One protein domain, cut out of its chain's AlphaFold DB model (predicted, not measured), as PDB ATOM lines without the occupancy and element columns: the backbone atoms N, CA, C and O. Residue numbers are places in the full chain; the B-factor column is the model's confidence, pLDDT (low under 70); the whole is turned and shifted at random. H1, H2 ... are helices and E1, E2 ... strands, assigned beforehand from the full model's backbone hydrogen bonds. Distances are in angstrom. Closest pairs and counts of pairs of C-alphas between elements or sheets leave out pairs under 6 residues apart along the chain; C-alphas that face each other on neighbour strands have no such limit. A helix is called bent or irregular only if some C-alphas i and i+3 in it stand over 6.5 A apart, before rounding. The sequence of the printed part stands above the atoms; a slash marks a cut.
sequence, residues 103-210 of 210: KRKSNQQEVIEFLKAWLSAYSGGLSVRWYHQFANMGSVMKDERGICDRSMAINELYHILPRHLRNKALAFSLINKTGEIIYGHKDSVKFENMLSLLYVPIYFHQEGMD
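AT A GLANCE: This is residues 103 to 210 of the 210 residues of the protein "GGDEF domain-containing protein" of Desulfobulbaceae bacterium C00003063 (UniProt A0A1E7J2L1). Five helices stand in a ring, in the order H1, H4, H3, H2, H5 and back to H1, most of them along one common direction, with the ring only loosely closed between H2 and H5. Outside the ring, beyond H4 on the side away from H2, lies the short strand E1, which with residues 103 to 104 makes a small antiparallel strand hairpin. The links from H1 to H2 and from H3 to H4 lie at one end of the ring, and those from H2 to H3 and from H4 to H5 at the other. The printed part has 108 residues, with one named strand and then five named helices; it is mostly helix and compact, with a radius of gyration of the C-alphas of 13.3 A and spans of 33 by 32 by 26 A.

HOW THE PARTS SIT: Start at E1, residues 107 to 110, which pairs with no named strand; its residues 107 to 108 pair with residues 103 to 104. E1 and H1, residues 111 to 123, meet only through their link. H1 touches H4, residues 168 to 184, at a shallow tilt of 25 degrees, opposite ways, closest at the C-alphas of Phe 114 and Lys 177, 6.6 A apart. H1 also touches H5, residues 191 to 205, at a steep tilt of 51 degrees, the same way; the closest C-alphas, of Leu 119 and Pro 201, are 4.8 A apart. Next, H2, residues 129 to 136, forms a helical hairpin with H3, residues 150 to 164, with the C-alphas of Trp 130 and Ile 160 closest at 6.3 A. H3 and H4 form another helical hairpin, at a shallow tilt of 20 degrees, closest at Pro 162 and Ala 171, whose C-alphas are 5.4 A apart. H5 only just touches H2, with 3 pairs of C-alphas within 8 A, through residues 195 to 199 alone; the closest are those of Ala 135 and Leu 195, 6.9 A apart. H1 and H3 are apart, as are H3 and H5. Every O i to N i+4 pair is within hydrogen-bond range in H1, H2 and H4, against 8 of 11 in H3 and 9 of 11 in H5.

IN THESE COORDINATES: Find C-alpha 107 at (146.382, 135.156, 133.401), where E1 begins. H1 then spans 18.9 A and H2 10.8 A. H3 begins at C-alpha 150, at (148.341, 130.841, 116.392), and spans 21.2 A; H4 spans 23.7 A. H5 spans 22.1 A and ends at C-alpha 205, at (132.245, 151.246, 115.838). H3 and H5 are only just irregular: C-alphas 159 and 162 are 6.8 A apart, and C-alphas 198 and 201 are 6.53 A apart.

THE WHOLE: Look at Ser 106 and Met 209 for the two C-alphas farthest apart, 39.2 A. The printed part has no cut, and the link from H2 to H3, residues 137 to 149, is long. Mean pLDDT of the printed part is 92.5; residues 209 to 210 are under 70.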
ATOM      1  N   LYS A 103     141.732 131.285 130.023       91.12
ATOM      2  CA  LYS A 103     142.801 131.162 131.018       91.12
ATOM      3  C   LYS A 103     144.074 130.702 130.334       91.12
ATOM      4  O   LYS A 103     144.068 129.690 129.635       91.12
ATOM      5  N   ARG A 104     145.169 131.419 130.570       86.31
ATOM      6  CA  ARG A 104     146.496 131.077 130.064       86.31
ATOM      7  C   ARG A 104     147.522 131.292 131.169       86.31
ATOM      8  O   ARG A 104     147.765 132.415 131.596       86.31
ATOM      9  N   LYS A 105     148.158 130.205 131.618       84.62
ATOM     10  CA  LYS A 105     149.063 130.218 132.783       84.62
ATOM     11  C   LYS A 105     148.363 130.866 133.995       84.62
ATOM     12  O   LYS A 105     147.319 130.373 134.407       84.62
ATOM     13  N   SER A 106     148.914 131.952 134.534       80.31
ATOM     14  CA  SER A 106     148.365 132.738 135.645       80.31
ATOM     15  C   SER A 106     147.395 133.844 135.215       80.31
ATOM     16  O   SER A 106     146.822 134.502 136.076       80.31
ATOM     17  N   ASN A 107     147.216 134.074 133.910       85.25
ATOM     18  CA  ASN A 107     146.382 135.156 133.401       85.25
ATOM     19  C   ASN A 107     144.976 134.653 133.069       85.25
ATOM     20  O   ASN A 107     144.791 133.621 132.417       85.25
ATOM     21  N   GLN A 108     143.984 135.429 133.493       89.31
ATOM     22  CA  GLN A 108     142.589 135.274 133.110       89.31
ATOM     23  C   GLN A 108     142.170 136.519 132.331       89.31
ATOM     24  O   GLN A 108     142.364 137.638 132.801       89.31
ATOM     25  N   GLN A 109     141.610 136.324 131.141       91.69
ATOM     26  CA  GLN A 109     141.149 137.413 130.285       91.69
ATOM     27  C   GLN A 109     139.655 137.236 130.007       91.69
ATOM     28  O   GLN A 109     139.238 136.230 129.430       91.69
ATOM     29  N   GLU A 110     138.854 138.228 130.403       95.44
ATOM     30  CA  GLU A 110     137.456 138.336 129.977       95.44
ATOM     31  C   GLU A 110     137.411 138.728 128.495       95.44
ATOM     32  O   GLU A 110     138.052 139.701 128.081       95.44
ATOM     33  N   VAL A 111     136.657 137.982 127.689       96.81
ATOM     34  CA  VAL A 111     136.591 138.222 126.239       96.81
ATOM     35  C   VAL A 111     135.764 139.470 125.920       96.81
ATOM     36  O   VAL A 111     136.089 140.189 124.982       96.81
ATOM     37  N   ILE A 112     134.757 139.806 126.733       97.44
ATOM     38  CA  ILE A 112     134.017 141.070 126.577       97.44
ATOM     39  C   ILE A 112     134.936 142.282 126.792       97.44
ATOM     40  O   ILE A 112     134.904 143.222 126.002       97.44
ATOM     41  N   GLU A 113     135.822 142.246 127.791       96.56
ATOM     42  CA  GLU A 113     136.802 143.320 128.014       96.56
ATOM     43  C   GLU A 113     137.843 143.402 126.890       96.56
ATOM     44  O   GLU A 113     138.308 144.485 126.531       96.56
ATOM     45  N   PHE A 114     138.178 142.266 126.272       97.25
ATOM     46  CA  PHE A 114     138.953 142.246 125.033       97.25
ATOM     47  C   PHE A 114     138.217 142.978 123.896       97.25
ATOM     48  O   PHE A 114     138.812 143.851 123.263       97.25
ATOM     49  N   LEU A 115     136.929 142.694 123.671       98.06
ATOM     50  CA  LEU A 115     136.128 143.366 122.638       98.06
ATOM     51  C   LEU A 115     135.984 144.871 122.905       98.06
ATOM     52  O   LEU A 115     136.146 145.668 121.982       98.06
ATOM     53  N   LYS A 116     135.760 145.271 124.165       97.75
ATOM     54  CA  LYS A 116     135.703 146.683 124.588       97.75
ATOM     55  C   LYS A 116     137.030 147.409 124.346       97.75
ATOM     56  O   LYS A 116     137.020 148.547 123.883       97.75
ATOM     57  N   ALA A 117     138.171 146.756 124.588       97.38
ATOM     58  CA  ALA A 117     139.486 147.334 124.303       97.38
ATOM     59  C   ALA A 117     139.694 147.595 122.801       97.38
ATOM     60  O   ALA A 117     140.187 148.659 122.425       97.38
ATOM     61  N   TRP A 118     139.281 146.658 121.942       97.75
ATOM     62  CA  TRP A 118     139.305 146.854 120.491       97.75
ATOM     63  C   TRP A 118     138.344 147.956 120.041       97.75
ATOM     64  O   TRP A 118     138.739 148.805 119.247       97.75
ATOM     65  N   LEU A 119     137.120 147.991 120.578       97.19
ATOM     66  CA  LEU A 119     136.138 149.040 120.283       97.19
ATOM     67  C   LEU A 119     136.688 150.433 120.633       97.19
ATOM     68  O   LEU A 119     136.653 151.340 119.807       97.19
ATOM     69  N   SER A 120     137.278 150.578 121.821       96.31
ATOM     70  CA  SER A 120     137.915 151.823 122.271       96.31
ATOM     71  C   SER A 120     139.082 152.248 121.370       96.31
ATOM     72  O   SER A 120     139.254 153.434 121.087       96.31
ATOM     73  N   ALA A 121     139.857 151.295 120.844       96.94
ATOM     74  CA  ALA A 121     140.943 151.601 119.918       96.94
ATOM     75  C   ALA A 121     140.447 152.233 118.606       96.94
ATOM     76  O   ALA A 121     141.127 153.111 118.072       96.94
ATOM     77  N   TYR A 122     139.266 151.846 118.109       95.69
ATOM     78  CA  TYR A 122     138.645 152.496 116.948       95.69
ATOM     79  C   TYR A 122     138.236 153.938 117.244       95.69
ATOM     80  O   TYR A 122     138.563 154.828 116.460       95.69
ATOM     81  N   SER A 123     137.660 154.207 118.418       90.00
ATOM     82  CA  SER A 123     137.420 155.584 118.884       90.00
ATOM     83  C   SER A 123     138.719 156.396 119.012       90.00
ATOM     84  O   SER A 123     138.719 157.609 118.823       90.00
ATOM     85  N   GLY A 124     139.845 155.728 119.284       89.06
ATOM     86  CA  GLY A 124     141.196 156.299 119.308       89.06
ATOM     87  C   GLY A 124     141.887 156.426 117.940       89.06
ATOM     88  O   GLY A 124     143.074 156.760 117.895       89.06
ATOM     89  N   GLY A 125     141.189 156.155 116.832       91.69
ATOM     90  CA  GLY A 125     141.700 156.329 115.468       91.69
ATOM     91  C   GLY A 125     142.362 155.097 114.841       91.69
ATOM     92  O   GLY A 125     143.116 155.245 113.875       91.69
ATOM     93  N   LEU A 126     142.115 153.886 115.355       95.88
ATOM     94  CA  LEU A 126     142.517 152.643 114.687       95.88
ATOM     95  C   LEU A 126     141.821 152.519 113.320       95.88
ATOM     96  O   LEU A 126     140.601 152.508 113.226       95.88
ATOM     97  N   SER A 127     142.592 152.378 112.243       94.12
ATOM     98  CA  SER A 127     142.041 152.227 110.887       94.12
ATOM     99  C   SER A 127     141.585 150.791 110.611       94.12
ATOM    100  O   SER A 127     142.421 149.895 110.612       94.12
ATOM    101  N   VAL A 128     140.324 150.573 110.209       95.25
ATOM    102  CA  VAL A 128     139.766 149.246 109.837       95.25
ATOM    103  C   VAL A 128     140.576 148.517 108.748       95.25
ATOM    104  O   VAL A 128     140.542 147.293 108.656       95.25
ATOM    105  N   ARG A 129     141.391 149.224 107.949       96.06
ATOM    106  CA  ARG A 129     142.238 148.616 106.902       96.06
ATOM    107  C   ARG A 129     143.167 147.508 107.408       96.06
ATOM    108  O   ARG A 129     143.466 146.605 106.630       96.06
ATOM    109  N   TRP A 130     143.600 147.549 108.672       96.06
ATOM    110  CA  TRP A 130     144.409 146.471 109.255       96.06
ATOM    111  C   TRP A 130     143.676 145.124 109.169       96.06
ATOM    112  O   TRP A 130     144.292 144.114 108.841       96.06
ATOM    113  N   TYR A 131     142.359 145.125 109.406       97.00
ATOM    114  CA  TYR A 131     141.534 143.921 109.439       97.00
ATOM    115  C   TYR A 131     141.467 143.279 108.060       97.00
ATOM    116  O   TYR A 131     141.656 142.076 107.935       97.00
ATOM    117  N   HIS A 132     141.273 144.079 107.010       95.50
ATOM    118  CA  HIS A 132     141.262 143.573 105.638       95.50
ATOM    119  C   HIS A 132     142.626 143.018 105.218       95.50
ATOM    120  O   HIS A 132     142.685 141.955 104.608       95.50
ATOM    121  N   GLN A 133     143.722 143.696 105.580       95.81
ATOM    122  CA  GLN A 133     145.076 143.189 105.326       95.81
ATOM    123  C   GLN A 133     145.292 141.837 106.010       95.81
ATOM    124  O   GLN A 133     145.731 140.888 105.369       95.81
ATOM    125  N   PHE A 134     144.906 141.738 107.281       95.62
ATOM    126  CA  PHE A 134     145.033 140.520 108.066       95.62
ATOM    127  C   PHE A 134     144.135 139.384 107.541       95.62
ATOM    128  O   PHE A 134     144.593 138.257 107.367       95.62
ATOM    129  N   ALA A 135     142.873 139.674 107.211       94.88
ATOM    130  CA  ALA A 135     141.921 138.692 106.694       94.88
ATOM    131  C   ALA A 135     142.334 138.129 105.323       94.88
ATOM    132  O   ALA A 135     142.166 136.934 105.075       94.88
ATOM    133  N   ASN A 136     142.932 138.957 104.460       94.38
ATOM    134  CA  ASN A 136     143.430 138.534 103.146       94.38
ATOM    135  C   ASN A 136     144.566 137.504 103.235       94.38
ATOM    136  O   ASN A 136     144.797 136.763 102.283       94.38
ATOM    137  N   MET A 137     145.256 137.422 104.372       91.25
ATOM    138  CA  MET A 137     146.330 136.452 104.608       91.25
ATOM    139  C   MET A 137     145.820 135.124 105.183       91.25
ATOM    140  O   MET A 137     146.603 134.218 105.467       91.25
ATOM    141  N   GLY A 138     144.499 134.977 105.325       89.06
ATOM    142  CA  GLY A 138     143.880 133.842 105.996       89.06
ATOM    143  C   GLY A 138     144.183 132.476 105.393       89.06
ATOM    144  O   GLY A 138     144.181 131.496 106.126       89.06
ATOM    145  N   SER A 139     144.466 132.385 104.090       89.50
ATOM    146  CA  SER A 139     144.851 131.120 103.445       89.50
ATOM    147  C   SER A 139     146.198 130.585 103.926       89.50
ATOM    148  O   SER A 139     146.390 129.375 103.928       89.50
ATOM    149  N   VAL A 140     147.110 131.463 104.350       91.44
ATOM    150  CA  VAL A 140     148.446 131.083 104.833       91.44
ATOM    151  C   VAL A 140     148.454 130.905 106.357       91.44
ATOM    152  O   VAL A 140     149.304 130.215 106.898       91.44
ATOM    153  N   MET A 141     147.479 131.489 107.060       91.38
ATOM    154  CA  MET A 141     147.361 131.446 108.524       91.38
ATOM    155  C   MET A 141     146.550 130.264 109.060       91.38
ATOM    156  O   MET A 141     146.245 130.228 110.255       91.38
ATOM    157  N   LYS A 142     146.137 129.326 108.208       93.06
ATOM    158  CA  LYS A 142     145.319 128.187 108.626       93.06
ATOM    159  C   LYS A 142     145.698 126.902 107.904       93.06
ATOM    160  O   LYS A 142     146.147 126.942 106.763       93.06
ATOM    161  N   ASP A 143     145.485 125.771 108.571       92.75
ATOM    162  CA  ASP A 143     145.625 124.447 107.957       92.75
ATOM    163  C   ASP A 143     144.436 124.115 107.032       92.75
ATOM    164  O   ASP A 143     143.454 124.856 106.940       92.75
ATOM    165  N   GLU A 144     144.490 122.960 106.366       91.88
ATOM    166  CA  GLU A 144     143.421 122.458 105.484       91.88
ATOM    167  C   GLU A 144     142.060 122.285 106.185       91.88
ATOM    168  O   GLU A 144     141.009 122.293 105.546       91.88
ATOM    169  N   ARG A 145     142.055 122.172 107.519       91.94
ATOM    170  CA  ARG A 145     140.841 122.090 108.337       91.94
ATOM    171  C   ARG A 145     140.345 123.481 108.738       91.94
ATOM    172  O   ARG A 145     139.331 123.571 109.429       91.94
ATOM    173  N   GLY A 146     141.035 124.559 108.371       92.44
ATOM    174  CA  GLY A 146     140.742 125.933 108.784       92.44
ATOM    175  C   GLY A 146     141.176 126.258 110.217       92.44
ATOM    176  O   GLY A 146     140.710 127.237 110.804       92.44
ATOM    177  N   ILE A 147     142.025 125.430 110.829       92.75
ATOM    178  CA  ILE A 147     142.577 125.701 112.159       92.75
ATOM    179  C   ILE A 147     143.662 126.765 112.029       92.75
ATOM    180  O   ILE A 147     144.597 126.606 111.254       92.75
ATOM    181  N   CYS A 148     143.534 127.830 112.816       92.69
ATOM    182  CA  CYS A 148     144.466 128.947 112.872       92.69
ATOM    183  C   CYS A 148     145.846 128.503 113.382       92.69
ATOM    184  O   CYS A 148     145.956 127.963 114.492       92.69
ATOM    185  N   ASP A 149     146.898 128.808 112.619       94.12
ATOM    186  CA  ASP A 149     148.258 128.845 113.142       94.12
ATOM    187  C   ASP A 149     148.395 130.077 114.042       94.12
ATOM    188  O   ASP A 149     148.516 131.225 113.603       94.12
ATOM    189  N   ARG A 150     148.355 129.814 115.348       92.81
ATOM    190  CA  ARG A 150     148.341 130.841 116.392       92.81
ATOM    191  C   ARG A 150     149.590 131.722 116.348       92.81
ATOM    192  O   ARG A 150     149.493 132.925 116.569       92.81
ATOM    193  N   SER A 151     150.749 131.126 116.077       93.38
ATOM    194  CA  SER A 151     152.028 131.836 116.073       93.38
ATOM    195  C   SER A 151     152.132 132.734 114.851       93.38
ATOM    196  O   SER A 151     152.520 133.895 114.979       93.38
ATOM    197  N   MET A 152     151.707 132.235 113.691       93.88
ATOM    198  CA  MET A 152     151.678 133.017 112.463       93.88
ATOM    199  C   MET A 152     150.678 134.176 112.541       93.88
ATOM    200  O   MET A 152     151.024 135.303 112.189       93.88
ATOM    201  N   ALA A 153     149.475 133.936 113.072       93.88
ATOM    202  CA  ALA A 153     148.472 134.980 113.280       93.88
ATOM    203  C   ALA A 153     148.997 136.107 114.185       93.88
ATOM    204  O   ALA A 153     148.872 137.285 113.856       93.88
ATOM    205  N   ILE A 154     149.630 135.763 115.311       95.31
ATOM    206  CA  ILE A 154     150.196 136.766 116.220       95.31
ATOM    207  C   ILE A 154     151.376 137.499 115.584       95.31
ATOM    208  O   ILE A 154     151.437 138.725 115.684       95.31
ATOM    209  N   ASN A 155     152.279 136.789 114.903       95.50
ATOM    210  CA  ASN A 155     153.407 137.414 114.218       95.50
ATOM    211  C   ASN A 155     152.941 138.427 113.163       95.50
ATOM    212  O   ASN A 155     153.475 139.532 113.078       95.50
ATOM    213  N   GLU A 156     151.891 138.107 112.408       95.69
ATOM    214  CA  GLU A 156     151.371 139.048 111.423       95.69
ATOM    215  C   GLU A 156     150.694 140.262 112.066       95.69
ATOM    216  O   GLU A 156     150.885 141.390 111.612       95.69
ATOM    217  N   LEU A 157     149.970 140.088 113.178       95.69
ATOM    218  CA  LEU A 157     149.440 141.232 113.925       95.69
ATOM    219  C   LEU A 157     150.562 142.157 114.427       95.69
ATOM    220  O   LEU A 157     150.399 143.378 114.377       95.69
ATOM    221  N   TYR A 158     151.711 141.605 114.838       96.19
ATOM    222  CA  TYR A 158     152.909 142.386 115.175       96.19
ATOM    223  C   TYR A 158     153.445 143.207 113.993       96.19
ATOM    224  O   TYR A 158     153.941 144.316 114.204       96.19
ATOM    225  N   HIS A 159     153.325 142.714 112.759       93.75
ATOM    226  CA  HIS A 159     153.753 143.438 111.562       93.75
ATOM    227  C   HIS A 159     152.734 144.478 111.079       93.75
ATOM    228  O   HIS A 159     153.125 145.571 110.655       93.75
ATOM    229  N   ILE A 160     151.440 144.162 111.136       95.50
ATOM    230  CA  ILE A 160     150.373 145.015 110.605       95.50
ATOM    231  C   ILE A 160     150.006 146.119 111.598       95.50
ATOM    232  O   ILE A 160     150.042 147.301 111.250       95.50
ATOM    233  N   LEU A 161     149.633 145.761 112.828       95.50
ATOM    234  CA  LEU A 161     148.890 146.658 113.717       95.50
ATOM    235  C   LEU A 161     149.652 147.944 114.095       95.50
ATOM    236  O   LEU A 161     149.038 149.015 114.057       95.50
ATOM    237  N   PRO A 162     150.977 147.923 114.364       95.19
ATOM    238  CA  PRO A 162     151.736 149.140 114.661       95.19
ATOM    239  C   PRO A 162     151.788 150.161 113.515       95.19
ATOM    240  O   PRO A 162     152.133 151.315 113.755       95.19
ATOM    241  N   ARG A 163     151.463 149.768 112.274       94.94
ATOM    242  CA  ARG A 163     151.382 150.680 111.117       94.94
ATOM    243  C   ARG A 163     150.043 151.421 111.043       94.94
ATOM    244  O   ARG A 163     149.953 152.443 110.372       94.94
ATOM    245  N   HIS A 164     149.016 150.918 111.731       95.31
ATOM    246  CA  HIS A 164     147.658 151.483 111.743       95.31
ATOM    247  C   HIS A 164     147.318 152.220 113.043       95.31
ATOM    248  O   HIS A 164     146.209 152.732 113.177       95.31
ATOM    249  N   LEU A 165     148.263 152.300 113.985       92.12
ATOM    250  CA  LEU A 165     148.131 153.031 115.244       92.12
ATOM    251  C   LEU A 165     149.324 153.953 115.470       92.12
ATOM    252  O   LEU A 165     150.472 153.522 115.433       92.12
ATOM    253  N   ARG A 166     149.047 155.218 115.810       87.00
ATOM    254  CA  ARG A 166     150.091 156.165 116.241       87.00
ATOM    255  C   ARG A 166     150.731 155.727 117.561       87.00
ATOM    256  O   ARG A 166     151.943 155.814 117.729       87.00
ATOM    257  N   ASN A 167     149.915 155.230 118.492       92.12
ATOM    258  CA  ASN A 167     150.376 154.722 119.777       92.12
ATOM    259  C   ASN A 167     150.786 153.243 119.658       92.12
ATOM    260  O   ASN A 167     149.946 152.343 119.708       92.12
ATOM    261  N   LYS A 168     152.095 152.987 119.550       92.81
ATOM    262  CA  LYS A 168     152.642 151.621 119.477       92.81
ATOM    263  C   LYS A 168     152.382 150.798 120.742       92.81
ATOM    264  O   LYS A 168     152.181 149.594 120.637       92.81
ATOM    265  N   ALA A 169     152.344 151.425 121.920       95.12
ATOM    266  CA  ALA A 169     152.047 150.717 123.165       95.12
ATOM    267  C   ALA A 169     150.613 150.166 123.162       95.12
ATOM    268  O   ALA A 169     150.390 149.026 123.570       95.12
ATOM    269  N   LEU A 170     149.653 150.930 122.622       95.50
ATOM    270  CA  LEU A 170     148.288 150.444 122.411       95.50
ATOM    271  C   LEU A 170     148.258 149.273 121.417       95.50
ATOM    272  O   LEU A 170     147.605 148.271 121.696       95.50
ATOM    273  N   ALA A 171     149.005 149.358 120.310       95.75
ATOM    274  CA  ALA A 171     149.099 148.260 119.345       95.75
ATOM    275  C   ALA A 171     149.599 146.966 120.007       95.75
ATOM    276  O   ALA A 171     148.945 145.931 119.915       95.75
ATOM    277  N   PHE A 172     150.712 147.027 120.744       96.88
ATOM    278  CA  PHE A 172     151.247 145.857 121.445       96.88
ATOM    279  C   PHE A 172     150.305 145.333 122.533       96.88
ATOM    280  O   PHE A 172     150.179 144.122 122.693       96.88
ATOM    281  N   SER A 173     149.590 146.215 123.238       96.50
ATOM    282  CA  SER A 173     148.555 145.813 124.197       96.50
ATOM    283  C   SER A 173     147.438 144.999 123.527       96.50
ATOM    284  O   SER A 173     147.095 143.918 124.007       96.50
ATOM    285  N   LEU A 174     146.918 145.454 122.380       97.06
ATOM    286  CA  LEU A 174     145.895 144.730 121.614       97.06
ATOM    287  C   LEU A 174     146.411 143.387 121.081       97.06
ATOM    288  O   LEU A 174     145.707 142.379 121.180       97.06
ATOM    289  N   ILE A 175     147.646 143.346 120.571       96.69
ATOM    290  CA  ILE A 175     148.286 142.107 120.101       96.69
ATOM    291  C   ILE A 175     148.417 141.106 121.252       96.69
ATOM    292  O   ILE A 175     148.014 139.952 121.113       96.69
ATOM    293  N   ASN A 176     148.906 141.551 122.412       94.88
ATOM    294  CA  ASN A 176     149.053 140.701 123.591       94.88
ATOM    295  C   ASN A 176     147.706 140.153 124.057       94.88
ATOM    296  O   ASN A 176     147.580 138.947 124.252       94.88
ATOM    297  N   LYS A 177     146.675 141.002 124.158       95.25
ATOM    298  CA  LYS A 177     145.320 140.552 124.503       95.25
ATOM    299  C   LYS A 177     144.787 139.532 123.494       95.25
ATOM    300  O   LYS A 177     144.194 138.538 123.895       95.25
ATOM    301  N   THR A 178     145.046 139.734 122.203       95.25
ATOM    302  CA  THR A 178     144.680 138.775 121.146       95.25
ATOM    303  C   THR A 178     145.412 137.445 121.317       95.25
ATOM    304  O   THR A 178     144.798 136.387 121.194       95.25
ATOM    305  N   GLY A 179     146.692 137.481 121.691       93.88
ATOM    306  CA  GLY A 179     147.464 136.298 122.069       93.88
ATOM    307  C   GLY A 179     146.852 135.553 123.253       93.88
ATOM    308  O   GLY A 179     146.694 134.335 123.187       93.88
ATOM    309  N   GLU A 180     146.448 136.263 124.306       93.62
ATOM    310  CA  GLU A 180     145.780 135.648 125.459       93.62
ATOM    311  C   GLU A 180     144.467 134.958 125.058       93.62
ATOM    312  O   GLU A 180     144.230 133.831 125.494       93.62
ATOM    313  N   ILE A 181     143.669 135.562 124.164       93.44
ATOM    314  CA  ILE A 181     142.474 134.920 123.592       93.44
ATOM    315  C   ILE A 181     142.846 133.650 122.824       93.44
ATOM    316  O   ILE A 181     142.420 132.557 123.194       93.44
ATOM    317  N   ILE A 182     143.675 133.767 121.786       91.62
ATOM    318  CA  ILE A 182     143.973 132.669 120.855       91.62
ATOM    319  C   ILE A 182     144.647 131.486 121.563       91.62
ATOM    320  O   ILE A 182     144.282 130.332 121.331       91.62
ATOM    321  N   TYR A 183     145.630 131.751 122.427       90.88
ATOM    322  CA  TYR A 183     146.345 130.697 123.147       90.88
ATOM    323  C   TYR A 183     145.596 130.195 124.386       90.88
ATOM    324  O   TYR A 183     145.867 129.077 124.821       90.88
ATOM    325  N   GLY A 184     144.683 130.988 124.953       87.00
ATOM    326  CA  GLY A 184     143.858 130.603 126.100       87.00
ATOM    327  C   GLY A 184     142.663 129.714 125.739       87.00
ATOM    328  O   GLY A 184     142.057 129.107 126.626       87.00
ATOM    329  N   HIS A 185     142.327 129.585 124.451       84.50
ATOM    330  CA  HIS A 185     141.368 128.585 123.988       84.50
ATOM    331  C   HIS A 185     141.903 127.163 124.212       84.50
ATOM    332  O   HIS A 185     142.969 126.787 123.710       84.50
ATOM    333  N   LYS A 186     141.111 126.355 124.931       77.88
ATOM    334  CA  LYS A 186     141.409 124.941 125.217       77.88
ATOM    335  C   LYS A 186     141.490 124.084 123.953       77.88
ATOM    336  O   LYS A 186     142.267 123.137 123.920       77.88
ATOM    337  N   ASP A 187     140.705 124.428 122.937       81.06
ATOM    338  CA  ASP A 187     140.644 123.707 121.669       81.06
ATOM    339  C   ASP A 187     141.325 124.496 120.544       81.06
ATOM    340  O   ASP A 187     141.674 125.676 120.687       81.06
ATOM    341  N   SER A 188     141.509 123.842 119.399       83.75
ATOM    342  CA  SER A 188     141.936 124.515 118.179       83.75
ATOM    343  C   SER A 188     140.963 125.643 117.817       83.75
ATOM    344  O   SER A 188     139.743 125.502 117.896       83.75
ATOM    345  N   VAL A 189     141.514 126.795 117.436       85.62
ATOM    346  CA  VAL A 189     140.721 127.972 117.068       85.62
ATOM    347  C   VAL A 189     140.544 127.951 115.557       85.62
ATOM    348  O   VAL A 189     141.535 127.944 114.830       85.62
ATOM    349  N   LYS A 190     139.301 127.943 115.068       92.38
ATOM    350  CA  LYS A 190     139.034 128.182 113.643       92.38
ATOM    351  C   LYS A 190     139.398 129.622 113.303       92.38
ATOM    352  O   LYS A 190     138.976 130.541 114.012       92.38
ATOM    353  N   PHE A 191     140.164 129.816 112.236       91.62
ATOM    354  CA  PHE A 191     140.616 131.144 111.821       91.62
ATOM    355  C   PHE A 191     139.431 132.077 111.533       91.62
ATOM    356  O   PHE A 191     139.425 133.231 111.950       91.62
ATOM    357  N   GLU A 192     138.370 131.548 110.928       93.44
ATOM    358  CA  GLU A 192     137.145 132.282 110.616       93.44
ATOM    359  C   GLU A 192     136.426 132.764 111.880       93.44
ATOM    360  O   GLU A 192     135.974 133.901 111.925       93.44
ATOM    361  N   ASN A 193     136.366 131.947 112.938       94.69
ATOM    362  CA  ASN A 193     135.753 132.360 114.202       94.69
ATOM    363  C   ASN A 193     136.538 133.506 114.858       94.69
ATOM    364  O   ASN A 193     135.943 134.437 115.397       94.69
ATOM    365  N   MET A 194     137.871 133.448 114.792       94.38
ATOM    366  CA  MET A 194     138.752 134.503 115.292       94.38
ATOM    367  C   MET A 194     138.591 135.802 114.493       94.38
ATOM    368  O   MET A 194     138.464 136.866 115.097       94.38
ATOM    369  N   LEU A 195     138.558 135.724 113.158       95.38
ATOM    370  CA  LEU A 195     138.284 136.885 112.309       95.38
ATOM    371  C   LEU A 195     136.918 137.493 112.619       95.38
ATOM    372  O   LEU A 195     136.831 138.690 112.871       95.38
ATOM    373  N   SER A 196     135.868 136.671 112.679       96.38
ATOM    374  CA  SER A 196     134.521 137.125 113.024       96.38
ATOM    375  C   SER A 196     134.484 137.802 114.398       96.38
ATOM    376  O   SER A 196     133.850 138.843 114.537       96.38
ATOM    377  N   LEU A 197     135.207 137.277 115.396       96.44
ATOM    378  CA  LEU A 197     135.305 137.884 116.726       96.44
ATOM    379  C   LEU A 197     136.012 139.252 116.693       96.44
ATOM    380  O   LEU A 197     135.546 140.192 117.332       96.44
ATOM    381  N   LEU A 198     137.104 139.382 115.931       96.62
ATOM    382  CA  LEU A 198     137.825 140.649 115.722       96.62
ATOM    383  C   LEU A 198     137.029 141.665 114.893       96.62
ATOM    384  O   LEU A 198     137.289 142.866 114.970       96.62
ATOM    385  N   TYR A 199     136.058 141.192 114.115       97.06
ATOM    386  CA  TYR A 199     135.162 142.029 113.334       97.06
ATOM    387  C   TYR A 199     134.017 142.628 114.166       97.06
ATOM    388  O   TYR A 199     133.548 143.719 113.849       97.06
ATOM    389  N   VAL A 200     133.594 141.987 115.264       97.06
ATOM    390  CA  VAL A 200     132.502 142.508 116.112       97.06
ATOM    391  C   VAL A 200     132.744 143.968 116.546       97.06
ATOM    392  O   VAL A 200     131.861 144.791 116.318       97.06
ATOM    393  N   PRO A 201     133.914 144.363 117.089       97.25
ATOM    394  CA  PRO A 201     134.151 145.753 117.479       97.25
ATOM    395  C   PRO A 201     134.146 146.739 116.302       97.25
ATOM    396  O   PRO A 201     133.777 147.893 116.496       97.25
ATOM    397  N   ILE A 202     134.516 146.297 115.091       96.06
ATOM    398  CA  ILE A 202     134.426 147.119 113.870       96.06
ATOM    399  C   ILE A 202     132.961 147.443 113.583       96.06
ATOM    400  O   ILE A 202     132.609 148.608 113.430       96.06
ATOM    401  N   TYR A 203     132.104 146.422 113.591       94.94
ATOM    402  CA  TYR A 203     130.677 146.594 113.332       94.94
ATOM    403  C   TYR A 203     130.010 147.532 114.348       94.94
ATOM    404  O   TYR A 203     129.195 148.375 113.981       94.94
ATOM    405  N   PHE A 204     130.381 147.414 115.627       94.88
ATOM    406  CA  PHE A 204     129.905 148.313 116.683       94.88
ATOM    407  C   PHE A 204     130.403 149.747 116.485       94.88
ATOM    408  O   PHE A 204     129.625 150.681 116.652       94.88
ATOM    409  N   HIS A 205     131.673 149.928 116.112       94.44
ATOM    410  CA  HIS A 205     132.245 151.246 115.838       94.44
ATOM    411  C   HIS A 205     131.556 151.954 114.663       94.44
ATOM    412  O   HIS A 205     131.387 153.166 114.691       94.44
ATOM    413  N   GLN A 206     131.135 151.198 113.650       91.56
ATOM    414  CA  GLN A 206     130.397 151.711 112.494       91.56
ATOM    415  C   GLN A 206     128.887 151.843 112.755       91.56
ATOM    416  O   GLN A 206     128.125 152.034 111.812       91.56
ATOM    417  N   GLU A 207     128.437 151.682 114.005       84.06
ATOM    418  CA  GLU A 207     127.025 151.758 114.412       84.06
ATOM    419  C   GLU A 207     126.100 150.821 113.612       84.06
ATOM    420  O   GLU A 207     124.908 151.070 113.433       84.06
ATOM    421  N   GLY A 208     126.652 149.712 113.112       70.31
ATOM    422  CA  GLY A 208     125.936 148.767 112.264       70.31
ATOM    423  C   GLY A 208     125.546 149.294 110.878       70.31
ATOM    424  O   GLY A 208     124.645 148.729 110.259       70.31
ATOM    425  N   MET A 209     126.212 150.338 110.374       66.00
ATOM    426  CA  MET A 209     125.984 150.908 109.036       66.00
ATOM    427  C   MET A 209     126.692 150.158 107.886       66.00
ATOM    428  O   MET A 209     126.974 150.746 106.841       66.00
ATOM    429  N   ASP A 210     126.949 148.860 108.055       56.91
ATOM    430  CA  ASP A 210     127.755 148.021 107.149       56.91
ATOM    431  C   ASP A 210     126.936 147.054 106.259       56.91
ATOM    432  O   ASP A 210     125.829 146.599 106.649       56.91
TER     433      ASP A 210